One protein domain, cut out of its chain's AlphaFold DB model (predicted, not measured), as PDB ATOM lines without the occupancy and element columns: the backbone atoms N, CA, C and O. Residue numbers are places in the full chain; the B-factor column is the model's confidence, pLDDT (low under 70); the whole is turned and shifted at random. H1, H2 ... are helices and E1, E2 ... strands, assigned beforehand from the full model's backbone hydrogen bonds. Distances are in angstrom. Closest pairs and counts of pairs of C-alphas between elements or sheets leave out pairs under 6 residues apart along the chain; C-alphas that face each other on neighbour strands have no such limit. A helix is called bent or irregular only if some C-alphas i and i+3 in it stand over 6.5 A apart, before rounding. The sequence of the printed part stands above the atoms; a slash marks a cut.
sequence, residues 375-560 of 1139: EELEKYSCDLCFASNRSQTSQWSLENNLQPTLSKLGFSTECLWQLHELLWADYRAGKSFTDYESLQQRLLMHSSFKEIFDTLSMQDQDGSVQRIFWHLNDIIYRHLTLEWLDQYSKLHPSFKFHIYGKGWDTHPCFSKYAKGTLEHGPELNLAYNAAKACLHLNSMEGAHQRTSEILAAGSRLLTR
ATOM      1  N   GLU A 375      44.263 -29.262  17.293       95.62
ATOM      2  CA  GLU A 375      43.129 -28.656  18.006       95.62
ATOM      3  C   GLU A 375      43.122 -27.125  17.862       95.62
ATOM      4  O   GLU A 375      42.082 -26.529  17.587       95.62
ATOM      5  N   GLU A 376      44.287 -26.478  17.963       95.31
ATOM      6  CA  GLU A 376      44.414 -25.027  17.763       95.31
ATOM      7  C   GLU A 376      44.112 -24.622  16.314       95.31
ATOM      8  O   GLU A 376      43.422 -23.628  16.086       95.31
ATOM      9  N   LEU A 377      44.566 -25.403  15.326       94.56
ATOM     10  CA  LEU A 377      44.223 -25.174  13.920       94.56
ATOM     11  C   LEU A 377      42.718 -25.325  13.671       94.56
ATOM     12  O   LEU A 377      42.131 -24.491  12.987       94.56
ATOM     13  N   GLU A 378      42.078 -26.349  14.238       93.69
ATOM     14  CA  GLU A 378      40.628 -26.537  14.126       93.69
ATOM     15  C   GLU A 378      39.847 -25.373  14.756       93.69
ATOM     16  O   GLU A 378      38.846 -24.929  14.189       93.69
ATOM     17  N   LYS A 379      40.324 -24.838  15.888       94.81
ATOM     18  CA  LYS A 379      39.672 -23.732  16.605       94.81
ATOM     19  C   LYS A 379      39.867 -22.371  15.930       94.81
ATOM     20  O   LYS A 379      38.910 -21.599  15.838       94.81
ATOM     21  N   TYR A 380      41.085 -22.050  15.492       96.69
ATOM     22  CA  TYR A 380      41.453 -20.682  15.110       96.69
ATOM     23  C   TYR A 380      41.648 -20.464  13.602       96.69
ATOM     24  O   TYR A 380      41.644 -19.312  13.170       96.69
ATOM     25  N   SER A 381      41.792 -21.514  12.782       96.69
ATOM     26  CA  SER A 381      42.139 -21.340  11.363       96.69
ATOM     27  C   SER A 381      41.040 -20.652  10.547       96.69
ATOM     28  O   SER A 381      39.880 -21.076  10.524       96.69
ATOM     29  N   CYS A 382      41.438 -19.609   9.820       96.88
ATOM     30  CA  CYS A 382      40.601 -18.851   8.897       96.88
ATOM     31  C   CYS A 382      41.431 -18.264   7.745       96.88
ATOM     32  O   CYS A 382      42.663 -18.264   7.776       96.88
ATOM     33  N   ASP A 383      40.757 -17.752   6.715       96.62
ATOM     34  CA  ASP A 383      41.418 -16.995   5.652       96.62
ATOM     35  C   ASP A 383      41.787 -15.591   6.137       96.62
ATOM     36  O   ASP A 383      42.876 -15.099   5.844       96.62
ATOM     37  N   LEU A 384      40.904 -14.972   6.925       96.50
ATOM     38  CA  LEU A 384      41.119 -13.641   7.475       96.50
ATOM     39  C   LEU A 384      40.685 -13.568   8.941       96.50
ATOM     40  O   LEU A 384      39.582 -13.989   9.300       96.50
ATOM     41  N   CYS A 385      41.546 -13.010   9.788       96.62
ATOM     42  CA  CYS A 385      41.257 -12.728  11.192       96.62
ATOM     43  C   CYS A 385      41.208 -11.216  11.428       96.62
ATOM     44  O   CYS A 385      42.172 -10.519  11.125       96.62
ATOM     45  N   PHE A 386      40.129 -10.708  12.020       96.19
ATOM     46  CA  PHE A 386      40.036  -9.336  12.520       96.19
ATOM     47  C   PHE A 386      39.747  -9.356  14.019       96.19
ATOM     48  O   PHE A 386      38.866 -10.074  14.476       96.19
ATOM     49  N   ALA A 387      40.470  -8.560  14.800       94.00
ATOM     50  CA  ALA A 387      40.298  -8.534  16.245       94.00
ATOM     51  C   ALA A 387      40.278  -7.097  16.760       94.00
ATOM     52  O   ALA A 387      41.242  -6.346  16.604       94.00
ATOM     53  N   SER A 388      39.144  -6.705  17.336       91.00
ATOM     54  CA  SER A 388      38.857  -5.336  17.760       91.00
ATOM     55  C   SER A 388      37.655  -5.318  18.698       91.00
ATOM     56  O   SER A 388      36.730  -6.089  18.509       91.00
ATOM     57  N   ASN A 389      37.599  -4.392  19.655       90.12
ATOM     58  CA  ASN A 389      36.395  -4.171  20.471       90.12
ATOM     59  C   ASN A 389      35.441  -3.117  19.860       90.12
ATOM     60  O   ASN A 389      34.539  -2.629  20.534       90.12
ATOM     61  N   ARG A 390      35.633  -2.734  18.587       90.50
ATOM     62  CA  ARG A 390      34.828  -1.718  17.876       90.50
ATOM     63  C   ARG A 390      33.560  -2.299  17.223       90.50
ATOM     64  O   ARG A 390      33.324  -2.076  16.037       90.50
ATOM     65  N   SER A 391      32.754  -3.038  17.990       93.62
ATOM     66  CA  SER A 391      31.507  -3.661  17.507       93.62
ATOM     67  C   SER A 391      30.270  -2.752  17.567       93.62
ATOM     68  O   SER A 391      29.210  -3.114  17.069       93.62
ATOM     69  N   GLN A 392      30.356  -1.587  18.206       94.25
ATOM     70  CA  GLN A 392      29.226  -0.656  18.275       94.25
ATOM     71  C   GLN A 392      28.944  -0.067  16.889       94.25
ATOM     72  O   GLN A 392      29.876   0.322  16.184       94.25
ATOM     73  N   THR A 393      27.668   0.005  16.503       95.19
ATOM     74  CA  THR A 393      27.264   0.601  15.223       95.19
ATOM     75  C   THR A 393      27.456   2.117  15.245       95.19
ATOM     76  O   THR A 393      27.422   2.749  16.307       95.19
ATOM     77  N   SER A 394      27.633   2.722  14.069       95.19
ATOM     78  CA  SER A 394      27.752   4.178  13.949       95.19
ATOM     79  C   SER A 394      26.491   4.900  14.442       95.19
ATOM     80  O   SER A 394      26.612   5.946  15.073       95.19
ATOM     81  N   GLN A 395      25.305   4.307  14.254       95.69
ATOM     82  CA  GLN A 395      24.030   4.822  14.767       95.69
ATOM     83  C   GLN A 395      23.997   4.829  16.298       95.69
ATOM     84  O   GLN A 395      23.741   5.863  16.908       95.69
ATOM     85  N   TRP A 396      24.333   3.698  16.930       94.88
ATOM     86  CA  TRP A 396      24.349   3.609  18.389       94.88
ATOM     87  C   TRP A 396      25.350   4.601  18.987       94.88
ATOM     88  O   TRP A 396      25.045   5.278  19.968       94.88
ATOM     89  N   SER A 397      26.538   4.718  18.384       93.50
ATOM     90  CA  SER A 397      27.566   5.656  18.840       93.50
ATOM     91  C   SER A 397      27.138   7.117  18.666       93.50
ATOM     92  O   SER A 397      27.425   7.949  19.529       93.50
ATOM     93  N   LEU A 398      26.403   7.439  17.600       95.25
ATOM     94  CA  LEU A 398      25.832   8.767  17.412       95.25
ATOM     95  C   LEU A 398      24.843   9.111  18.532       95.25
ATOM     96  O   LEU A 398      25.006  10.140  19.184       95.25
ATOM     97  N   GLU A 399      23.879   8.233  18.804       94.19
ATOM     98  CA  GLU A 399      22.822   8.461  19.799       94.19
ATOM     99  C   GLU A 399      23.350   8.490  21.240       94.19
ATOM    100  O   GLU A 399      22.907   9.304  22.050       94.19
ATOM    101  N   ASN A 400      24.303   7.612  21.573       89.12
ATOM    102  CA  ASN A 400      24.721   7.380  22.959       89.12
ATOM    103  C   ASN A 400      26.032   8.087  23.334       89.12
ATOM    104  O   ASN A 400      26.236   8.378  24.512       89.12
ATOM    105  N   ASN A 401      26.910   8.393  22.369       87.62
ATOM    106  CA  ASN A 401      28.196   9.051  22.640       87.62
ATOM    107  C   ASN A 401      28.236  10.495  22.118       87.62
ATOM    108  O   ASN A 401      28.599  11.415  22.858       87.62
ATOM    109  N   LEU A 402      27.878  10.715  20.847       92.31
ATOM    110  CA  LEU A 402      28.021  12.033  20.217       92.31
ATOM    111  C   LEU A 402      26.906  12.996  20.606       92.31
ATOM    112  O   LEU A 402      27.200  14.084  21.092       92.31
ATOM    113  N   GLN A 403      25.645  12.606  20.449       92.00
ATOM    114  CA  GLN A 403      24.506  13.484  20.703       92.00
ATOM    115  C   GLN A 403      24.486  14.038  22.143       92.00
ATOM    116  O   GLN A 403      24.408  15.257  22.296       92.00
ATOM    117  N   PRO A 404      24.682  13.240  23.217       89.25
ATOM    118  CA  PRO A 404      24.657  13.768  24.586       89.25
ATOM    119  C   PRO A 404      25.778  14.771  24.889       89.25
ATOM    120  O   PRO A 404      25.672  15.556  25.836       89.25
ATOM    121  N   THR A 405      26.874  14.729  24.125       87.19
ATOM    122  CA  THR A 405      28.045  15.584  24.348       87.19
ATOM    123  C   THR A 405      28.039  16.813  23.447       87.19
ATOM    124  O   THR A 405      28.242  17.916  23.944       87.19
ATOM    125  N   LEU A 406      27.740  16.652  22.157       92.12
ATOM    126  CA  LEU A 406      27.749  17.735  21.176       92.12
ATOM    127  C   LEU A 406      26.483  18.598  21.214       92.12
ATOM    128  O   LEU A 406      26.569  19.789  20.927       92.12
ATOM    129  N   SER A 407      25.330  18.080  21.651       91.62
ATOM    130  CA  SER A 407      24.136  18.926  21.806       91.62
ATOM    131  C   SER A 407      24.309  20.019  22.863       91.62
ATOM    132  O   SER A 407      23.699  21.079  22.748       91.62
ATOM    133  N   LYS A 408      25.213  19.829  23.835       91.31
ATOM    134  CA  LYS A 408      25.602  20.875  24.800       91.31
ATOM    135  C   LYS A 408      26.370  22.035  24.156       91.31
ATOM    136  O   LYS A 408      26.409  23.116  24.725       91.31
ATOM    137  N   LEU A 409      26.969  21.801  22.989       91.62
ATOM    138  CA  LEU A 409      27.687  22.793  22.184       91.62
ATOM    139  C   LEU A 409      26.803  23.375  21.065       91.62
ATOM    140  O   LEU A 409      27.302  24.052  20.176       91.62
ATOM    141  N   GLY A 410      25.495  23.095  21.075       93.38
ATOM    142  CA  GLY A 410      24.543  23.617  20.093       93.38
ATOM    143  C   GLY A 410      24.304  22.728  18.869       93.38
ATOM    144  O   GLY A 410      23.423  23.044  18.074       93.38
ATOM    145  N   PHE A 411      25.005  21.595  18.718       95.12
ATOM    146  CA  PHE A 411      24.764  20.662  17.607       95.12
ATOM    147  C   PHE A 411      23.409  19.958  17.737       95.12
ATOM    148  O   PHE A 411      23.181  19.157  18.652       95.12
ATOM    149  N   SER A 412      22.504  20.240  16.797       94.38
ATOM    150  CA  SER A 412      21.193  19.595  16.743       94.38
ATOM    151  C   SER A 412      21.313  18.116  16.367       94.38
ATOM    152  O   SER A 412      22.197  17.719  15.604       94.38
ATOM    153  N   THR A 413      20.389  17.295  16.870       93.81
ATOM    154  CA  THR A 413      20.281  15.874  16.501       93.81
ATOM    155  C   THR A 413      20.207  15.695  14.986       93.81
ATOM    156  O   THR A 413      20.900  14.848  14.432       93.81
ATOM    157  N   GLU A 414      19.428  16.546  14.315       95.69
ATOM    158  CA  GLU A 414      19.281  16.554  12.860       95.69
ATOM    159  C   GLU A 414      20.624  16.786  12.149       95.69
ATOM    160  O   GLU A 414      20.993  16.024  11.259       95.69
ATOM    161  N   CYS A 415      21.410  17.775  12.592       95.75
ATOM    162  CA  CYS A 415      22.730  18.044  12.023       95.75
ATOM    163  C   CYS A 415      23.669  16.837  12.172       95.75
ATOM    164  O   CYS A 415      24.354  16.471  11.218       95.75
ATOM    165  N   LEU A 416      23.687  16.183  13.338       96.44
ATOM    166  CA  LEU A 416      24.547  15.018  13.569       96.44
ATOM    167  C   LEU A 416      24.162  13.828  12.678       96.44
ATOM    168  O   LEU A 416      25.049  13.170  12.129       96.44
ATOM    169  N   TRP A 417      22.865  13.567  12.491       97.50
ATOM    170  CA  TRP A 417      22.387  12.520  11.580       97.50
ATOM    171  C   TRP A 417      22.721  12.822  10.119       97.50
ATOM    172  O   TRP A 417      23.155  11.931   9.390       97.50
ATOM    173  N   GLN A 418      22.609  14.080   9.698       96.62
ATOM    174  CA  GLN A 418      23.014  14.487   8.354       96.62
ATOM    175  C   GLN A 418      24.513  14.257   8.126       96.62
ATOM    176  O   GLN A 418      24.893  13.717   7.089       96.62
ATOM    177  N   LEU A 419      25.368  14.566   9.108       96.50
ATOM    178  CA  LEU A 419      26.803  14.261   9.044       96.50
ATOM    179  C   LEU A 419      27.090  12.752   9.010       96.50
ATOM    180  O   LEU A 419      27.999  12.322   8.299       96.50
ATOM    181  N   HIS A 420      26.326  11.941   9.745       97.19
ATOM    182  CA  HIS A 420      26.426  10.480   9.691       97.19
ATOM    183  C   HIS A 420      26.172   9.944   8.276       97.19
ATOM    184  O   HIS A 420      27.006   9.209   7.742       97.19
ATOM    185  N   GLU A 421      25.067  10.349   7.648       96.88
ATOM    186  CA  GLU A 421      24.734   9.934   6.279       96.88
ATOM    187  C   GLU A 421      25.756  10.448   5.259       96.88
ATOM    188  O   GLU A 421      26.180   9.717   4.361       96.88
ATOM    189  N   LEU A 422      26.214  11.689   5.440       95.94
ATOM    190  CA  LEU A 422      27.230  12.326   4.612       95.94
ATOM    191  C   LEU A 422      28.535  11.524   4.582       95.94
ATOM    192  O   LEU A 422      29.062  11.241   3.505       95.94
ATOM    193  N   LEU A 423      29.040  11.135   5.756       96.56
ATOM    194  CA  LEU A 423      30.277  10.370   5.870       96.56
ATOM    195  C   LEU A 423      30.122   8.974   5.262       96.56
ATOM    196  O   LEU A 423      30.990   8.550   4.503       96.56
ATOM    197  N   TRP A 424      29.012   8.272   5.514       96.12
ATOM    198  CA  TRP A 424      28.749   6.978   4.872       96.12
ATOM    199  C   TRP A 424      28.719   7.072   3.344       96.12
ATOM    200  O   TRP A 424      29.300   6.219   2.666       96.12
ATOM    201  N   ALA A 425      28.070   8.102   2.797       95.19
ATOM    202  CA  ALA A 425      28.030   8.341   1.358       95.19
ATOM    203  C   ALA A 425      29.432   8.608   0.789       95.19
ATOM    204  O   ALA A 425      29.813   8.006  -0.215       95.19
ATOM    205  N   ASP A 426      30.226   9.446   1.457       94.19
ATOM    206  CA  ASP A 426      31.600   9.747   1.051       94.19
ATOM    207  C   ASP A 426      32.495   8.504   1.054       94.19
ATOM    208  O   ASP A 426      33.210   8.246   0.083       94.19
ATOM    209  N   TYR A 427      32.424   7.704   2.117       92.00
ATOM    210  CA  TYR A 427      33.193   6.473   2.244       92.00
ATOM    211  C   TYR A 427      32.813   5.444   1.173       92.00
ATOM    212  O   TYR A 427      33.695   4.838   0.560       92.00
ATOM    213  N   ARG A 428      31.516   5.273   0.886       91.12
ATOM    214  CA  ARG A 428      31.037   4.393  -0.197       91.12
ATOM    215  C   ARG A 428      31.420   4.901  -1.587       91.12
ATOM    216  O   ARG A 428      31.613   4.090  -2.487       91.12
ATOM    217  N   ALA A 429      31.591   6.211  -1.749       89.81
ATOM    218  CA  ALA A 429      32.136   6.824  -2.960       89.81
ATOM    219  C   ALA A 429      33.672   6.711  -3.072       89.81
ATOM    220  O   ALA A 429      34.256   7.231  -4.020       89.81
ATOM    221  N   GLY A 430      34.337   6.046  -2.120       85.62
ATOM    222  CA  GLY A 430      35.779   5.807  -2.137       85.62
ATOM    223  C   GLY A 430      36.622   6.913  -1.505       85.62
ATOM    224  O   GLY A 430      37.847   6.855  -1.598       85.62
ATOM    225  N   LYS A 431      36.010   7.910  -0.851       88.25
ATOM    226  CA  LYS A 431      36.754   8.887  -0.042       88.25
ATOM    227  C   LYS A 431      37.211   8.259   1.279       88.25
ATOM    228  O   LYS A 431      36.695   7.231   1.722       88.25
ATOM    229  N   SER A 432      38.176   8.905   1.919       85.81
ATOM    230  CA  SER A 432      38.737   8.488   3.203       85.81
ATOM    231  C   SER A 432      39.249   9.697   3.974       85.81
ATOM    232  O   SER A 432      39.899  10.559   3.385       85.81
ATOM    233  N   PHE A 433      38.988   9.728   5.280       89.06
ATOM    234  CA  PHE A 433      39.426  10.795   6.179       89.06
ATOM    235  C   PHE A 433      40.252  10.170   7.303       89.06
ATOM    236  O   PHE A 433      39.705   9.580   8.238       89.06
ATOM    237  N   THR A 434      41.575  10.233   7.168       84.25
ATOM    238  CA  THR A 434      42.543   9.531   8.035       84.25
ATOM    239  C   THR A 434      43.331  10.464   8.946       84.25
ATOM    240  O   THR A 434      44.341  10.077   9.521       84.25
ATOM    241  N   ASP A 435      42.884  11.708   9.055       82.88
ATOM    242  CA  ASP A 435      43.461  12.752   9.887       82.88
ATOM    243  C   ASP A 435      42.362  13.762  10.261       82.88
ATOM    244  O   ASP A 435      41.286  13.794   9.650       82.88
ATOM    245  N   TYR A 436      42.602  14.553  11.309       85.75
ATOM    246  CA  TYR A 436      41.611  15.512  11.799       85.75
ATOM    247  C   TYR A 436      41.357  16.654  10.810       85.75
ATOM    248  O   TYR A 436      40.226  17.125  10.722       85.75
ATOM    249  N   GLU A 437      42.372  17.070  10.053       86.88
ATOM    250  CA  GLU A 437      42.286  18.210   9.142       86.88
ATOM    251  C   GLU A 437      41.370  17.896   7.953       86.88
ATOM    252  O   GLU A 437      40.408  18.625   7.701       86.88
ATOM    253  N   SER A 438      41.597  16.772   7.271       90.06
ATOM    254  CA  SER A 438      40.780  16.331   6.137       90.06
ATOM    255  C   SER A 438      39.330  16.068   6.544       90.06
ATOM    256  O   SER A 438      38.403  16.413   5.803       90.06
ATOM    257  N   LEU A 439      39.109  15.517   7.745       93.44
ATOM    258  CA  LEU A 439      37.765  15.367   8.297       93.44
ATOM    259  C   LEU A 439      37.127  16.735   8.571       93.44
ATOM    260  O   LEU A 439      36.005  16.973   8.135       93.44
ATOM    261  N   GLN A 440      37.818  17.644   9.263       95.06
ATOM    262  CA  GLN A 440      37.290  18.970   9.591       95.06
ATOM    263  C   GLN A 440      36.919  19.756   8.334       95.06
ATOM    264  O   GLN A 440      35.800  20.263   8.246       95.06
ATOM    265  N   GLN A 441      37.812  19.807   7.343       94.88
ATOM    266  CA  GLN A 441      37.546  20.442   6.051       94.88
ATOM    267  C   GLN A 441      36.263  19.888   5.429       94.88
ATOM    268  O   GLN A 441      35.432  20.641   4.921       94.88
ATOM    269  N   ARG A 442      36.051  18.571   5.525       95.44
ATOM    270  CA  ARG A 442      34.846  17.941   5.001       95.44
ATOM    271  C   ARG A 442      33.580  18.298   5.778       95.44
ATOM    272  O   ARG A 442      32.544  18.529   5.145       95.44
ATOM    273  N   LEU A 443      33.650  18.310   7.108       96.88
ATOM    274  CA  LEU A 443      32.527  18.645   7.990       96.88
ATOM    275  C   LEU A 443      32.094  20.106   7.806       96.88
ATOM    276  O   LEU A 443      30.899  20.384   7.754       96.88
ATOM    277  N   LEU A 444      33.045  21.028   7.614       96.88
ATOM    278  CA  LEU A 444      32.785  22.455   7.382       96.88
ATOM    279  C   LEU A 444      32.041  22.753   6.070       96.88
ATOM    280  O   LEU A 444      31.473  23.833   5.924       96.88
ATOM    281  N   MET A 445      31.985  21.804   5.133       94.94
ATOM    282  CA  MET A 445      31.145  21.922   3.933       94.94
ATOM    283  C   MET A 445      29.648  21.744   4.236       94.94
ATOM    284  O   MET A 445      28.813  22.026   3.381       94.94
ATOM    285  N   HIS A 446      29.292  21.241   5.422       95.50
ATOM    286  CA  HIS A 446      27.909  21.120   5.865       95.50
ATOM    287  C   HIS A 446      27.475  22.414   6.565       95.50
ATOM    288  O   HIS A 446      27.949  22.715   7.662       95.50
ATOM    289  N   SER A 447      26.552  23.168   5.959       93.19
ATOM    290  CA  SER A 447      26.175  24.523   6.402       93.19
ATOM    291  C   SER A 447      25.792  24.592   7.881       93.19
ATOM    292  O   SER A 447      26.394  25.359   8.624       93.19
ATOM    293  N   SER A 448      24.883  23.727   8.344       93.25
ATOM    294  CA  SER A 448      24.448  23.727   9.749       93.25
ATOM    295  C   SER A 448      25.568  23.379  10.731       93.25
ATOM    296  O   SER A 448      25.564  23.861  11.857       93.25
ATOM    297  N   PHE A 449      26.537  22.554  10.315       95.94
ATOM    298  CA  PHE A 449      27.683  22.243  11.168       95.94
ATOM    299  C   PHE A 449      28.594  23.461  11.257       95.94
ATOM    300  O   PHE A 449      28.971  23.853  12.355       95.94
ATOM    301  N   LYS A 450      28.899  24.083  10.112       96.69
ATOM    302  CA  LYS A 450      29.752  25.268  10.024       96.69
ATOM    303  C   LYS A 450      29.211  26.447  10.831       96.69
ATOM    304  O   LYS A 450      29.975  27.053  11.570       96.69
ATOM    305  N   GLU A 451      27.917  26.743  10.720       95.44
ATOM    306  CA  GLU A 451      27.279  27.842  11.458       95.44
ATOM    307  C   GLU A 451      27.481  27.711  12.971       95.44
ATOM    308  O   GLU A 451      27.845  28.678  13.632       95.44
ATOM    309  N   ILE A 452      27.296  26.503  13.513       95.81
ATOM    310  CA  ILE A 452      27.515  26.230  14.937       95.81
ATOM    311  C   ILE A 452      29.009  26.256  15.248       95.81
ATOM    312  O   ILE A 452      29.430  26.923  16.188       95.81
ATOM    313  N   PHE A 453      29.822  25.576  14.441       95.88
ATOM    314  CA  PHE A 453      31.262  25.444  14.641       95.88
ATOM    315  C   PHE A 453      31.983  26.797  14.702       95.88
ATOM    316  O   PHE A 453      32.819  26.996  15.579       95.88
ATOM    317  N   ASP A 454      31.627  27.748  13.836       95.62
ATOM    318  CA  ASP A 454      32.220  29.093  13.803       95.62
ATOM    319  C   ASP A 454      31.918  29.912  15.075       95.62
ATOM    320  O   ASP A 454      32.628  30.872  15.373       95.62
ATOM    321  N   THR A 455      30.886  29.539  15.845       95.44
ATOM    322  CA  THR A 455      30.543  30.198  17.121       95.44
ATOM    323  C   THR A 455      31.307  29.637  18.322       95.44
ATOM    324  O   THR A 455      31.314  30.248  19.393       95.44
ATOM    325  N   LEU A 456      31.940  28.473  18.162       92.50
ATOM    326  CA  LEU A 456      32.627  27.770  19.237       92.50
ATOM    327  C   LEU A 456      34.013  28.360  19.514       92.50
ATOM    328  O   LEU A 456      34.666  28.933  18.643       92.50
ATOM    329  N   SER A 457      34.497  28.162  20.741       87.69
ATOM    330  CA  SER A 457      35.901  28.418  21.062       87.69
ATOM    331  C   SER A 457      36.812  27.463  20.278       87.69
ATOM    332  O   SER A 457      36.405  26.349  19.958       87.69
ATOM    333  N   MET A 458      38.070  27.842  20.030       82.62
ATOM    334  CA  MET A 458      39.044  26.967  19.350       82.62
ATOM    335  C   MET A 458      39.181  25.594  20.040       82.62
ATOM    336  O   MET A 458      39.311  24.566  19.385       82.62
ATOM    337  N   GLN A 459      39.073  25.556  21.372       78.94
ATOM    338  CA  GLN A 459      39.115  24.307  22.133       78.94
ATOM    339  C   GLN A 459      37.871  23.435  21.897       78.94
ATOM    340  O   GLN A 459      37.985  22.214  21.776       78.94
ATOM    341  N   ASP A 460      36.684  24.041  21.846       87.50
ATOM    342  CA  ASP A 460      35.437  23.317  21.589       87.50
ATOM    343  C   ASP A 460      35.337  22.868  20.125       87.50
ATOM    344  O   ASP A 460      34.786  21.801  19.849       87.50
ATOM    345  N   GLN A 461      35.922  23.631  19.198       90.56
ATOM    346  CA  GLN A 461      36.103  23.253  17.797       90.56
ATOM    347  C   GLN A 461      36.944  21.974  17.680       90.56
ATOM    348  O   GLN A 461      36.439  20.952  17.202       90.56
ATOM    349  N   ASP A 462      38.173  21.988  18.204       84.19
ATOM    350  CA  ASP A 462      39.069  20.823  18.207       84.19
ATOM    351  C   ASP A 462      38.421  19.618  18.898       84.19
ATOM    352  O   ASP A 462      38.434  18.496  18.384       84.19
ATOM    353  N   GLY A 463      37.802  19.851  20.060       86.12
ATOM    354  CA  GLY A 463      37.105  18.820  20.821       86.12
ATOM    355  C   GLY A 463      35.939  18.198  20.048       86.12
ATOM    356  O   GLY A 463      35.718  16.989  20.144       86.12
ATOM    357  N   SER A 464      35.216  18.991  19.255       92.31
ATOM    358  CA  SER A 464      34.114  18.509  18.418       92.31
ATOM    359  C   SER A 464      34.621  17.633  17.274       92.31
ATOM    360  O   SER A 464      34.107  16.528  17.085       92.31
ATOM    361  N   VAL A 465      35.673  18.064  16.565       92.81
ATOM    362  CA  VAL A 465      36.287  17.276  15.480       92.81
ATOM    363  C   VAL A 465      36.844  15.961  16.013       92.81
ATOM    364  O   VAL A 465      36.539  14.908  15.455       92.81
ATOM    365  N   GLN A 466      37.587  15.983  17.124       88.62
ATOM    366  CA  GLN A 466      38.144  14.768  17.733       88.62
ATOM    367  C   GLN A 466      37.045  13.777  18.143       88.62
ATOM    368  O   GLN A 466      37.165  12.576  17.890       88.62
ATOM    369  N   ARG A 467      35.943  14.258  18.737       91.12
ATOM    370  CA  ARG A 467      34.802  13.401  19.101       91.12
ATOM    371  C   ARG A 467      34.176  12.758  17.870       91.12
ATOM    372  O   ARG A 467      33.988  11.542  17.867       91.12
ATOM    373  N   ILE A 468      33.888  13.538  16.827       94.81
ATOM    374  CA  ILE A 468      33.327  13.018  15.570       94.81
ATOM    375  C   ILE A 468      34.299  12.024  14.926       94.81
ATOM    376  O   ILE A 468      33.880  10.968  14.451       94.81
ATOM    377  N   PHE A 469      35.602  12.304  14.972       92.19
ATOM    378  CA  PHE A 469      36.617  11.412  14.433       92.19
ATOM    379  C   PHE A 469      36.563  10.026  15.097       92.19
ATOM    380  O   PHE A 469      36.425   9.012  14.415       92.19
ATOM    381  N   TRP A 470      36.614   9.965  16.430       88.12
ATOM    382  CA  TRP A 470      36.708   8.691  17.154       88.12
ATOM    383  C   TRP A 470      35.379   7.958  17.342       88.12
ATOM    384  O   TRP A 470      35.366   6.726  17.399       88.12
ATOM    385  N   HIS A 471      34.263   8.682  17.458       91.94
ATOM    386  CA  HIS A 471      32.950   8.085  17.719       91.94
ATOM    387  C   HIS A 471      32.099   7.892  16.464       91.94
ATOM    388  O   HIS A 471      31.042   7.270  16.559       91.94
ATOM    389  N   LEU A 472      32.535   8.387  15.305       94.62
ATOM    390  CA  LEU A 472      31.811   8.215  14.049       94.62
ATOM    391  C   LEU A 472      32.743   7.838  12.896       94.62
ATOM    392  O   LEU A 472      32.603   6.744  12.355       94.62
ATOM    393  N   ASN A 473      33.720   8.682  12.554       94.50
ATOM    394  CA  ASN A 473      34.586   8.464  11.385       94.50
ATOM    395  C   ASN A 473      35.383   7.144  11.459       94.50
ATOM    396  O   ASN A 473      35.326   6.361  10.515       94.50
ATOM    397  N   ASP A 474      36.070   6.852  12.572       91.56
ATOM    398  CA  ASP A 474      36.834   5.600  12.757       91.56
ATOM    399  C   ASP A 474      35.925   4.357  12.713       91.56
ATOM    400  O   ASP A 474      36.308   3.323  12.163       91.56
ATOM    401  N   ILE A 475      34.688   4.457  13.219       94.25
ATOM    402  CA  ILE A 475      33.708   3.362  13.148       94.25
ATOM    403  C   ILE A 475      33.317   3.107  11.691       94.25
ATOM    404  O   ILE A 475      33.419   1.969  11.234       94.25
ATOM    405  N   ILE A 476      32.935   4.152  10.947       94.88
ATOM    406  CA  ILE A 476      32.560   4.039   9.529       94.88
ATOM    407  C   ILE A 476      33.734   3.497   8.706       94.88
ATOM    408  O   ILE A 476      33.558   2.564   7.922       94.88
ATOM    409  N   TYR A 477      34.941   4.025   8.925       92.56
ATOM    410  CA  TYR A 477      36.161   3.582   8.250       92.56
ATOM    411  C   TYR A 477      36.359   2.065   8.381       92.56
ATOM    412  O   TYR A 477      36.613   1.387   7.380       92.56
ATOM    413  N   ARG A 478      36.214   1.529   9.603       92.31
ATOM    414  CA  ARG A 478      36.359   0.094   9.894       92.31
ATOM    415  C   ARG A 478      35.199  -0.715   9.327       92.31
ATOM    416  O   ARG A 478      35.418  -1.723   8.658       92.31
ATOM    417  N   HIS A 479      33.968  -0.292   9.603       94.81
ATOM    418  CA  HIS A 479      32.758  -1.050   9.277       94.81
ATOM    419  C   HIS A 479      32.535  -1.146   7.774       94.81
ATOM    420  O   HIS A 479      32.130  -2.205   7.311       94.81
ATOM    421  N   LEU A 480      32.893  -0.123   6.994       93.44
ATOM    422  CA  LEU A 480      32.838  -0.194   5.535       93.44
ATOM    423  C   LEU A 480      33.710  -1.330   4.978       93.44
ATOM    424  O   LEU A 480      33.282  -2.071   4.097       93.44
ATOM    425  N   THR A 481      34.926  -1.507   5.501       91.75
ATOM    426  CA  THR A 481      35.787  -2.616   5.066       91.75
ATOM    427  C   THR A 481      35.201  -3.970   5.461       91.75
ATOM    428  O   THR A 481      35.291  -4.926   4.693       91.75
ATOM    429  N   LEU A 482      34.541  -4.054   6.620       95.12
ATOM    430  CA  LEU A 482      33.804  -5.254   7.016       95.12
ATOM    431  C   LEU A 482      32.580  -5.505   6.116       95.12
ATOM    432  O   LEU A 482      32.306  -6.661   5.804       95.12
ATOM    433  N   GLU A 483      31.880  -4.464   5.645       94.06
ATOM    434  CA  GLU A 483      30.798  -4.591   4.652       94.06
ATOM    435  C   GLU A 483      31.322  -5.176   3.332       94.06
ATOM    436  O   GLU A 483      30.695  -6.073   2.767       94.06
ATOM    437  N   TRP A 484      32.490  -4.733   2.856       92.50
ATOM    438  CA  TRP A 484      33.117  -5.299   1.654       92.50
ATOM    439  C   TRP A 484      33.492  -6.773   1.833       92.50
ATOM    440  O   TRP A 484      33.243  -7.585   0.942       92.50
ATOM    441  N   LEU A 485      34.035  -7.144   2.994       94.38
ATOM    442  CA  LEU A 485      34.353  -8.540   3.313       94.38
ATOM    443  C   LEU A 485      33.094  -9.403   3.453       94.38
ATOM    444  O   LEU A 485      33.091 -10.560   3.033       94.38
ATOM    445  N   ASP A 486      32.008  -8.842   3.986       94.75
ATOM    446  CA  ASP A 486      30.713  -9.514   4.031       94.75
ATOM    447  C   ASP A 486      30.192  -9.816   2.621       94.75
ATOM    448  O   ASP A 486      29.804 -10.951   2.338       94.75
ATOM    449  N   GLN A 487      30.239  -8.832   1.720       93.62
ATOM    450  CA  GLN A 487      29.869  -9.012   0.314       93.62
ATOM    451  C   GLN A 487      30.755 -10.054  -0.375       93.62
ATOM    452  O   GLN A 487      30.236 -10.945  -1.048       93.62
ATOM    453  N   TYR A 488      32.070  -9.999  -0.150       92.69
ATOM    454  CA  TYR A 488      33.016 -10.969  -0.694       92.69
ATOM    455  C   TYR A 488      32.702 -12.396  -0.224       92.69
ATOM    456  O   TYR A 488      32.599 -13.310  -1.039       92.69
ATOM    457  N   SER A 489      32.453 -12.599   1.072       92.12
ATOM    458  CA  SER A 489      32.129 -13.927   1.612       92.12
ATOM    459  C   SER A 489      30.823 -14.513   1.053       92.12
ATOM    460  O   SER A 489      30.711 -15.727   0.889       92.12
ATOM    461  N   LYS A 490      29.836 -13.666   0.712       91.19
ATOM    462  CA  LYS A 490      28.584 -14.098   0.068       91.19
ATOM    463  C   LYS A 490      28.832 -14.632  -1.343       91.19
ATOM    464  O   LYS A 490      28.137 -15.550  -1.767       91.19
ATOM    465  N   LEU A 491      29.812 -14.067  -2.052       94.69
ATOM    466  CA  LEU A 491      30.239 -14.519  -3.382       94.69
ATOM    467  C   LEU A 491      31.208 -15.710  -3.313       94.69
ATOM    468  O   LEU A 491      31.271 -16.501  -4.251       94.69
ATOM    469  N   HIS A 492      31.920 -15.872  -2.194       94.25
ATOM    470  CA  HIS A 492      32.911 -16.924  -1.976       94.25
ATOM    471  C   HIS A 492      32.621 -17.711  -0.684       94.25
ATOM    472  O   HIS A 492      33.296 -17.498   0.322       94.25
ATOM    473  N   PRO A 493      31.668 -18.668  -0.683       90.75
ATOM    474  CA  PRO A 493      31.239 -19.379   0.532       90.75
ATOM    475  C   PRO A 493      32.331 -20.185   1.252       90.75
ATOM    476  O   PRO A 493      32.161 -20.560   2.410       90.75
ATOM    477  N   SER A 494      33.444 -20.487   0.574       92.69
ATOM    478  CA  SER A 494      34.612 -21.146   1.167       92.69
ATOM    479  C   SER A 494      35.506 -20.198   1.974       92.69
ATOM    480  O   SER A 494      36.328 -20.683   2.750       92.69
ATOM    481  N   PHE A 495      35.347 -18.880   1.809       94.12
ATOM    482  CA  PHE A 495      36.117 -17.865   2.518       94.12
ATOM    483  C   PHE A 495      35.707 -17.804   3.993       94.12
ATOM    484  O   PHE A 495      34.577 -17.458   4.343       94.12
ATOM    485  N   LYS A 496      36.648 -18.124   4.878       95.69
ATOM    486  CA  LYS A 496      36.474 -18.106   6.329       95.69
ATOM    487  C   LYS A 496      36.960 -16.783   6.896       95.69
ATOM    488  O   LYS A 496      38.164 -16.535   6.966       95.69
ATOM    489  N   PHE A 497      36.022 -15.978   7.379       96.44
ATOM    490  CA  PHE A 497      36.311 -14.734   8.084       96.44
ATOM    491  C   PHE A 497      35.963 -14.857   9.568       96.44
ATOM    492  O   PHE A 497      34.826 -15.180   9.913       96.44
ATOM    493  N   HIS A 498      36.943 -14.622  10.442       97.88
ATOM    494  CA  HIS A 498      36.760 -14.627  11.892       97.88
ATOM    495  C   HIS A 498      36.909 -13.215  12.457       97.88
ATOM    496  O   HIS A 498      37.910 -12.541  12.200       97.88
ATOM    497  N   ILE A 499      35.933 -12.801  13.266       97.69
ATOM    498  CA  ILE A 499      35.969 -11.554  14.027       97.69
ATOM    499  C   ILE A 499      36.007 -11.871  15.522       97.69
ATOM    500  O   ILE A 499      35.146 -12.587  16.036       97.69
ATOM    501  N   TYR A 500      36.981 -11.299  16.225       97.00
ATOM    502  CA  TYR A 500      37.144 -11.431  17.670       97.00
ATOM    503  C   TYR A 500      36.970 -10.086  18.380       97.00
ATOM    504  O   TYR A 500      37.425  -9.048  17.897       97.00
ATOM    505  N   GLY A 501      36.354 -10.116  19.562       93.69
ATOM    506  CA  GLY A 501      36.170  -8.947  20.425       93.69
ATOM    507  C   GLY A 501      34.778  -8.859  21.043       93.69
ATOM    508  O   GLY A 501      33.863  -9.595  20.673       93.69
ATOM    509  N   LYS A 502      34.623  -7.961  22.017       92.19
ATOM    510  CA  LYS A 502      33.377  -7.822  22.779       92.19
ATOM    511  C   LYS A 502      32.261  -7.248  21.899       92.19
ATOM    512  O   LYS A 502      32.468  -6.220  21.265       92.19
ATOM    513  N   GLY A 503      31.083  -7.880  21.920       92.50
ATOM    514  CA  GLY A 503      29.843  -7.369  21.325       92.50
ATOM    515  C   GLY A 503      29.682  -7.593  19.818       92.50
ATOM    516  O   GLY A 503      28.743  -7.055  19.231       92.50
ATOM    517  N   TRP A 504      30.582  -8.337  19.165       96.44
ATOM    518  CA  TRP A 504      30.406  -8.700  17.754       96.44
ATOM    519  C   TRP A 504      29.293  -9.722  17.548       96.44
ATOM    520  O   TRP A 504      28.602  -9.653  16.542       96.44
ATOM    521  N   ASP A 505      29.084 -10.619  18.506       95.75
ATOM    522  CA  ASP A 505      28.024 -11.631  18.533       95.75
ATOM    523  C   ASP A 505      26.614 -11.026  18.487       95.75
ATOM    524  O   ASP A 505      25.702 -11.622  17.919       95.75
ATOM    525  N   THR A 506      26.450  -9.806  18.999       94.62
ATOM    526  CA  THR A 506      25.193  -9.047  18.943       94.62
ATOM    527  C   THR A 506      25.130  -8.045  17.784       94.62
ATOM    528  O   THR A 506      24.134  -7.339  17.641       94.62
ATOM    529  N   HIS A 507      26.178  -7.930  16.960       96.62
ATOM    530  CA  HIS A 507      26.213  -6.948  15.877       96.62
ATOM    531  C   HIS A 507      25.198  -7.314  14.775       96.62
ATOM    532  O   HIS A 507      25.233  -8.441  14.276       96.62
ATOM    533  N   PRO A 508      24.357  -6.375  14.291       94.12
ATOM    534  CA  PRO A 508      23.291  -6.682  13.329       94.12
ATOM    535  C   PRO A 508      23.795  -7.291  12.009       94.12
ATOM    536  O   PRO A 508      23.212  -8.244  11.510       94.12
ATOM    537  N   CYS A 509      24.893  -6.764  11.451       93.56
ATOM    538  CA  CYS A 509      25.486  -7.274  10.206       93.56
ATOM    539  C   CYS A 509      26.530  -8.398  10.400       93.56
ATOM    540  O   CYS A 509      26.543  -9.378   9.654       93.56
ATOM    541  N   PHE A 510      27.420  -8.269  11.394       96.38
ATOM    542  CA  PHE A 510      28.659  -9.057  11.460       96.38
ATOM    543  C   PHE A 510      28.661 -10.202  12.489       96.38
ATOM    544  O   PHE A 510      29.659 -10.914  12.592       96.38
ATOM    545  N   SER A 511      27.555 -10.432  13.204       96.75
ATOM    546  CA  SER A 511      27.438 -11.483  14.233       96.75
ATOM    547  C   SER A 511      27.776 -12.888  13.750       96.75
ATOM    548  O   SER A 511      28.411 -13.654  14.468       96.75
ATOM    549  N   LYS A 512      27.454 -13.215  12.498       95.56
ATOM    550  CA  LYS A 512      27.784 -14.513  11.887       95.56
ATOM    551  C   LYS A 512      29.289 -14.801  11.757       95.56
ATOM    552  O   LYS A 512      29.660 -15.961  11.605       95.56
ATOM    553  N   TYR A 513      30.149 -13.779  11.819       97.19
ATOM    554  CA  TYR A 513      31.611 -13.939  11.806       97.19
ATOM    555  C   TYR A 513      32.221 -13.955  13.212       97.19
ATOM    556  O   TYR A 513      33.420 -14.206  13.354       97.19
ATOM    557  N   ALA A 514      31.430 -13.674  14.252       97.00
ATOM    558  CA  ALA A 514      31.920 -13.538  15.614       97.00
ATOM    559  C   ALA A 514      32.414 -14.882  16.172       97.00
ATOM    560  O   ALA A 514      31.738 -15.909  16.081       97.00
ATOM    561  N   LYS A 515      33.600 -14.868  16.786       97.00
ATOM    562  CA  LYS A 515      34.233 -16.028  17.435       97.00
ATOM    563  C   LYS A 515      34.491 -15.817  18.930       97.00
ATOM    564  O   LYS A 515      35.275 -16.543  19.532       97.00
ATOM    565  N   GLY A 516      33.801 -14.844  19.523       94.38
ATOM    566  CA  GLY A 516      33.951 -14.464  20.924       94.38
ATOM    567  C   GLY A 516      35.135 -13.526  21.166       94.38
ATOM    568  O   GLY A 516      35.679 -12.910  20.248       94.38
ATOM    569  N   THR A 517      35.513 -13.382  22.430       93.31
ATOM    570  CA  THR A 517      36.657 -12.576  22.870       93.31
ATOM    571  C   THR A 517      37.907 -13.439  22.992       93.31
ATOM    572  O   THR A 517      37.809 -14.573  23.448       93.31
ATOM    573  N   LEU A 518      39.065 -12.883  22.636       92.06
ATOM    574  CA  LEU A 518      40.373 -13.484  22.906       92.06
ATOM    575  C   LEU A 518      41.056 -12.725  24.038       92.06
ATOM    576  O   LEU A 518      41.000 -11.491  24.066       92.06
ATOM    577  N   GLU A 519      41.734 -13.443  24.925       89.12
ATOM    578  CA  GLU A 519      42.617 -12.818  25.907       89.12
ATOM    579  C   GLU A 519      43.861 -12.232  25.220       89.12
ATOM    580  O   GLU A 519      44.433 -12.825  24.301       89.12
ATOM    581  N   HIS A 520      44.297 -11.041  25.651       89.75
ATOM    582  CA  HIS A 520      45.545 -10.454  25.154       89.75
ATOM    583  C   HIS A 520      46.733 -11.267  25.666       89.75
ATOM    584  O   HIS A 520      46.927 -11.406  26.875       89.75
ATOM    585  N   GLY A 521      47.540 -11.794  24.746       89.50
ATOM    586  CA  GLY A 521      48.682 -12.623  25.093       89.50
ATOM    587  C   GLY A 521      48.816 -13.853  24.192       89.50
ATOM    588  O   GLY A 521      48.576 -13.753  22.985       89.50
ATOM    589  N   PRO A 522      49.180 -15.021  24.759       92.88
ATOM    590  CA  PRO A 522      49.377 -16.256  24.001       92.88
ATOM    591  C   PRO A 522      48.164 -16.679  23.163       92.88
ATOM    592  O   PRO A 522      48.340 -17.080  22.016       92.88
ATOM    593  N   GLU A 523      46.937 -16.542  23.685       95.19
ATOM    594  CA  GLU A 523      45.727 -16.917  22.937       95.19
ATOM    595  C   GLU A 523      45.564 -16.080  21.661       95.19
ATOM    596  O   GLU A 523      45.243 -16.585  20.585       95.19
ATOM    597  N   LEU A 524      45.857 -14.788  21.761       95.25
ATOM    598  CA  LEU A 524      45.844 -13.887  20.623       95.25
ATOM    599  C   LEU A 524      46.894 -14.257  19.571       95.25
ATOM    600  O   LEU A 524      46.610 -14.202  18.374       95.25
ATOM    601  N   ASN A 525      48.087 -14.658  20.021       96.31
ATOM    602  CA  ASN A 525      49.161 -15.110  19.141       96.31
ATOM    603  C   ASN A 525      48.783 -16.405  18.392       96.31
ATOM    604  O   ASN A 525      49.114 -16.536  17.211       96.31
ATOM    605  N   LEU A 526      48.032 -17.319  19.028       97.25
ATOM    606  CA  LEU A 526      47.469 -18.507  18.367       97.25
ATOM    607  C   LEU A 526      46.565 -18.114  17.198       97.25
ATOM    608  O   LEU A 526      46.737 -18.620  16.089       97.25
ATOM    609  N   ALA A 527      45.639 -17.178  17.423       97.06
ATOM    610  CA  ALA A 527      44.727 -16.714  16.383       97.06
ATOM    611  C   ALA A 527      45.468 -16.052  15.210       97.06
ATOM    612  O   ALA A 527      45.149 -16.325  14.054       97.06
ATOM    613  N   TYR A 528      46.493 -15.240  15.493       96.62
ATOM    614  CA  TYR A 528      47.315 -14.640  14.444       96.62
ATOM    615  C   TYR A 528      48.049 -15.681  13.602       96.62
ATOM    616  O   TYR A 528      48.031 -15.592  12.374       96.62
ATOM    617  N   ASN A 529      48.684 -16.667  14.240       95.69
ATOM    618  CA  ASN A 529      49.447 -17.705  13.545       95.69
ATOM    619  C   ASN A 529      48.542 -18.673  12.761       95.69
ATOM    620  O   ASN A 529      48.984 -19.281  11.788       95.69
ATOM    621  N   ALA A 530      47.281 -18.839  13.177       97.06
ATOM    622  CA  ALA A 530      46.336 -19.753  12.534       97.06
ATOM    623  C   ALA A 530      45.660 -19.161  11.287       97.06
ATOM    624  O   ALA A 530      45.181 -19.910  10.427       97.06
ATOM    625  N   ALA A 531      45.587 -17.832  11.199       96.25
ATOM    626  CA  ALA A 531      44.963 -17.123  10.091       96.25
ATOM    627  C   ALA A 531      45.914 -17.006   8.890       96.25
ATOM    628  O   ALA A 531      47.100 -16.718   9.049       96.25
ATOM    629  N   LYS A 532      45.397 -17.152   7.660       92.88
ATOM    630  CA  LYS A 532      46.211 -16.896   6.451       92.88
ATOM    631  C   LYS A 532      46.633 -15.429   6.351       92.88
ATOM    632  O   LYS A 532      47.719 -15.145   5.847       92.88
ATOM    633  N   ALA A 533      45.780 -14.520   6.819       93.25
ATOM    634  CA  ALA A 533      46.076 -13.108   6.993       93.25
ATOM    635  C   ALA A 533      45.318 -12.517   8.192       93.25
ATOM    636  O   ALA A 533      44.245 -12.981   8.581       93.25
ATOM    637  N   CYS A 534      45.873 -11.456   8.764       93.25
ATOM    638  CA  CYS A 534      45.308 -10.689   9.861       93.25
ATOM    639  C   CYS A 534      44.990  -9.277   9.382       93.25
ATOM    640  O   CYS A 534      45.860  -8.556   8.900       93.25
ATOM    641  N   LEU A 535      43.735  -8.882   9.534       92.50
ATOM    642  CA  LEU A 535      43.244  -7.568   9.181       92.50
ATOM    643  C   LEU A 535      43.490  -6.586  10.330       92.50
ATOM    644  O   LEU A 535      43.125  -6.845  11.478       92.50
ATOM    645  N   HIS A 536      44.037  -5.425  10.002       89.12
ATOM    646  CA  HIS A 536      44.133  -4.276  10.884       89.12
ATOM    647  C   HIS A 536      43.449  -3.077  10.228       89.12
ATOM    648  O   HIS A 536      43.791  -2.680   9.120       89.12
ATOM    649  N   LEU A 537      42.480  -2.487  10.925       87.44
ATOM    650  CA  LEU A 537      41.720  -1.338  10.438       87.44
ATOM    651  C   LEU A 537      41.770  -0.258  11.503       87.44
ATOM    652  O   LEU A 537      41.047  -0.372  12.483       87.44
ATOM    653  N   ASN A 538      42.618   0.751  11.345       80.50
ATOM    654  CA  ASN A 538      42.636   1.950  12.180       80.50
ATOM    655  C   ASN A 538      42.715   3.154  11.242       80.50
ATOM    656  O   ASN A 538      43.563   3.145  10.352       80.50
ATOM    657  N   SER A 539      41.838   4.146  11.422       76.31
ATOM    658  CA  SER A 539      41.782   5.311  10.535       76.31
ATOM    659  C   SER A 539      43.033   6.193  10.600       76.31
ATOM    660  O   SER A 539      43.302   6.889   9.635       76.31
ATOM    661  N   MET A 540      43.837   6.132  11.666       70.88
ATOM    662  CA  MET A 540      45.130   6.836  11.787       70.88
ATOM    663  C   MET A 540      46.323   5.943  11.369       70.88
ATOM    664  O   MET A 540      47.360   5.951  12.022       70.88
ATOM    665  N   GLU A 541      46.117   5.102  10.348       59.34
ATOM    666  CA  GLU A 541      47.024   4.124   9.706       59.34
ATOM    667  C   GLU A 541      48.491   4.050  10.226       59.34
ATOM    668  O   GLU A 541      49.264   4.994  10.104       59.34
ATOM    669  N   GLY A 542      48.918   2.868  10.712       56.25
ATOM    670  CA  GLY A 542      50.338   2.456  10.727       56.25
ATOM    671  C   GLY A 542      50.982   2.129  12.082       56.25
ATOM    672  O   GLY A 542      51.661   1.111  12.181       56.25
ATOM    673  N   ALA A 543      50.756   2.910  13.141       59.53
ATOM    674  CA  ALA A 543      51.566   2.794  14.369       59.53
ATOM    675  C   ALA A 543      50.900   2.044  15.549       59.53
ATOM    676  O   ALA A 543      51.495   1.851  16.605       59.53
ATOM    677  N   HIS A 544      49.664   1.565  15.399       74.94
ATOM    678  CA  HIS A 544      48.936   0.902  16.488       74.94
ATOM    679  C   HIS A 544      49.612  -0.408  16.962       74.94
ATOM    680  O   HIS A 544      50.127  -1.179  16.152       74.94
ATOM    681  N   GLN A 545      49.546  -0.712  18.268       78.75
ATOM    682  CA  GLN A 545      50.205  -1.881  18.888       78.75
ATOM    683  C   GLN A 545      49.888  -3.195  18.153       78.75
ATOM    684  O   GLN A 545      50.787  -3.965  17.829       78.75
ATOM    685  N   ARG A 546      48.613  -3.398  17.797       83.81
ATOM    686  CA  ARG A 546      48.112  -4.573  17.062       83.81
ATOM    687  C   ARG A 546      48.862  -4.848  15.750       83.81
ATOM    688  O   ARG A 546      49.083  -6.004  15.410       83.81
ATOM    689  N   THR A 547      49.255  -3.799  15.023       83.00
ATOM    690  CA  THR A 547      50.057  -3.917  13.795       83.00
ATOM    691  C   THR A 547      51.377  -4.614  14.100       83.00
ATOM    692  O   THR A 547      51.730  -5.602  13.461       83.00
ATOM    693  N   SER A 548      52.072  -4.136  15.132       83.56
ATOM    694  CA  SER A 548      53.361  -4.678  15.549       83.56
ATOM    695  C   SER A 548      53.228  -6.095  16.121       83.56
ATOM    696  O   SER A 548      54.108  -6.917  15.904       83.56
ATOM    697  N   GLU A 549      52.120  -6.419  16.797       88.69
ATOM    698  CA  GLU A 549      51.852  -7.775  17.304       88.69
ATOM    699  C   GLU A 549      51.675  -8.792  16.174       88.69
ATOM    700  O   GLU A 549      52.256  -9.874  16.228       88.69
ATOM    701  N   ILE A 550      50.900  -8.443  15.139       88.06
ATOM    702  CA  ILE A 550      50.678  -9.295  13.959       88.06
ATOM    703  C   ILE A 550      52.006  -9.561  13.244       88.06
ATOM    704  O   ILE A 550      52.299 -10.703  12.887       88.06
ATOM    705  N   LEU A 551      52.816  -8.515  13.058       86.12
ATOM    706  CA  LEU A 551      54.126  -8.632  12.419       86.12
ATOM    707  C   LEU A 551      55.089  -9.476  13.265       86.12
ATOM    708  O   LEU A 551      55.746 -10.366  12.731       86.12
ATOM    709  N   ALA A 552      55.133  -9.251  14.581       87.06
ATOM    710  CA  ALA A 552      55.964 -10.027  15.499       87.06
ATOM    711  C   ALA A 552      55.566 -11.510  15.523       87.06
ATOM    712  O   ALA A 552      56.440 -12.369  15.556       87.06
ATOM    713  N   ALA A 553      54.270 -11.822  15.415       90.62
ATOM    714  CA  ALA A 553      53.758 -13.184  15.275       90.62
ATOM    715  C   ALA A 553      54.195 -13.889  13.972       90.62
ATOM    716  O   ALA A 553      54.017 -15.097  13.849       90.62
ATOM    717  N   GLY A 554      54.769 -13.163  13.003       85.38
ATOM    718  CA  GLY A 554      55.108 -13.677  11.672       85.38
ATOM    719  C   GLY A 554      53.901 -13.834  10.745       85.38
ATOM    720  O   GLY A 554      53.989 -14.520   9.726       85.38
ATOM    721  N   SER A 555      52.770 -13.218  11.092       87.44
ATOM    722  CA  SER A 555      51.521 -13.321  10.342       87.44
ATOM    723  C   SER A 555      51.440 -12.278   9.229       87.44
ATOM    724  O   SER A 555      51.989 -11.180   9.322       87.44
ATOM    725  N   ARG A 556      50.704 -12.599   8.158       86.25
ATOM    726  CA  ARG A 556      50.480 -11.660   7.050       86.25
ATOM    727  C   ARG A 556      49.515 -10.562   7.481       86.25
ATOM    728  O   ARG A 556      48.369 -10.857   7.801       86.25
ATOM    729  N   LEU A 557      49.959  -9.312   7.464       86.56
ATOM    730  CA  LEU A 557      49.130  -8.153   7.779       86.56
ATOM    731  C   LEU A 557      48.389  -7.655   6.531       86.56
ATOM    732  O   LEU A 557      48.995  -7.476   5.478       86.56
ATOM    733  N   LEU A 558      47.099  -7.360   6.674       87.00
ATOM    734  CA  LEU A 558      46.320  -6.586   5.712       87.00
ATOM    735  C   LEU A 558      45.820  -5.306   6.378       87.00
ATOM    736  O   LEU A 558      45.254  -5.350   7.469       87.00
ATOM    737  N   THR A 559      45.996  -4.174   5.705       82.62
ATOM    738  CA  THR A 559      45.460  -2.875   6.121       82.62
ATOM    739  C   THR A 559      44.755  -2.212   4.949       82.62
ATOM    740  O   THR A 559      45.053  -2.493   3.787       82.62
ATOM    741  N   ARG A 560      43.815  -1.321   5.250       78.25
ATOM    742  CA  ARG A 560      43.270  -0.393   4.258       78.25
ATOM    743  C   ARG A 560      44.287   0.738   4.052       78.25
ATOM    744  O   ARG A 560      44.889   1.185   5.024       78.25
TER     745      ARG A 560
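AT A GLANCE: This is residues 375 to 560 of the 1139 residues of an uncharacterized protein of Lentisphaerae bacterium GWF2_52_8 (UniProt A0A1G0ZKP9). Look for two lobes set end to end: one is a twisted four-stranded sheet with H7 and H8 packed over one face, the other a cluster of crossed helices, H2, H3, H4, H5 and the first arm of H6. The long helix H6, bent but running nearly straight, joins them, for its second arm reaches out of the helix cluster and grazes the sheet, while H1 sits at the far tip of the sheet lobe. You will find 186 printed residues, with eight named helices and four named strands in the order H1 E1 H2 H3 H4 H5 H6 E2 H7 E3 H8 E4. The sheet runs E2 E1 E3 E4, all parallel, and the class is mixed, helices and strands. The whole is compact by its radius of gyration of the C-alphas, 18.2 A, yet elongated, spanning 60 by 32 by 27 A.

HOW THE PARTS SIT: Begin at the sheet, where E1, residues 382 to 387, and E3, residues 531 to 536, are parallel inner strands; look for N 535 and O 385, 2.8 A apart and within hydrogen-bond range. The edge strand E2, residues 497 to 500, is parallel to E1, with N 500 and O 386 at 2.8 A. At the other edge E4, residues 557 to 559, is parallel to E3, with N 558 and O 534 at 2.8 A. The sheet is only just strongly twisted, its C-alphas lying up to 4.2 A off the best plane. H7, residues 522 to 530, is on the sheet over E1 at a height of 10.2 A and runs along the strands, at 20 degrees to E1 on the local plane. H8, residues 545 to 552, is on the same face over E3 at a height of 9.4 A; helices on one face of a sheet make two layers. E3, H8, E4 is a strand-helix-strand unit, two parallel neighbour strands with a helix between, and its crossover is right-handed. E2, H7, E3 is a split one, with E1 between its strands, and is right-handed too. E1 and E2, with the five helices between them in the chain, form another unit. H1, residues 375 to 380, touches H7, about perpendicular at 83 degrees, the closest C-alphas being those of Tyr 380 and Ala 527, 5.3 A apart. By its hydrogen bonds H6, residues 458 to 491, was assigned as one helix, but it is bent, with C-alphas 471 and 474 6.8 A apart; its arms are H6a, residues 458 to 471, and H6b, residues 474 to 491, at a shallow tilt of 20 degrees. H6b only grazes the sheet, with its residues 478 to 489. H6 is the hub, touching three helices. H2, residues 394 to 409, touches H6a at a shallow tilt of 12 degrees, opposite ways, closest at the C-alphas of Ser 397 and His 471, 6.0 A. H3, residues 413 to 428, touches H6b with residues 423 to 428 alone, closest at the C-alphas of Trp 424 and Ile 476, 6.7 A. H4, residues 436 to 443, touches H6a, about perpendicular at 89 degrees, closest at the C-alphas of Gln 440 and Val 465, 6.2 A. H5, residues 447 to 453, is close to H3 but not clearly touching, with the C-alphas of Cys 415 and Ser 448 closest at 6.4 A. Every O i to N i+4 pair is within hydrogen-bond range in H1, H3, H4, H6a, H7 and H8, against 7 of 12 in H2, 2 of 3 in H5 and 13 of 14 in H6b.

IN THESE COORDINATES: Find C-alpha 375 at (43.129, -28.656, 18.006), where H1 begins. H2 covers 20.4 A with a kink of 50 degrees near residue 403, and is only just irregular, C-alphas 400 and 403 being 6.51 A apart; H3 covers 22.9 A. From C-alpha 458 at (39.044, 26.967, 19.350) H6a runs 19.9 A, and H6b runs 26.6 A. E4 ends at C-alpha 559, (45.460, -2.875, 6.121).

THE WHOLE: The C-alphas farthest apart are those of Glu 375 and Thr 455, 60.2 A. The printed part has no cut; its long link is E2 to H7, residues 501 to 521. Mean pLDDT of the printed part is 91.6, and residues 541 to 543 are under 70.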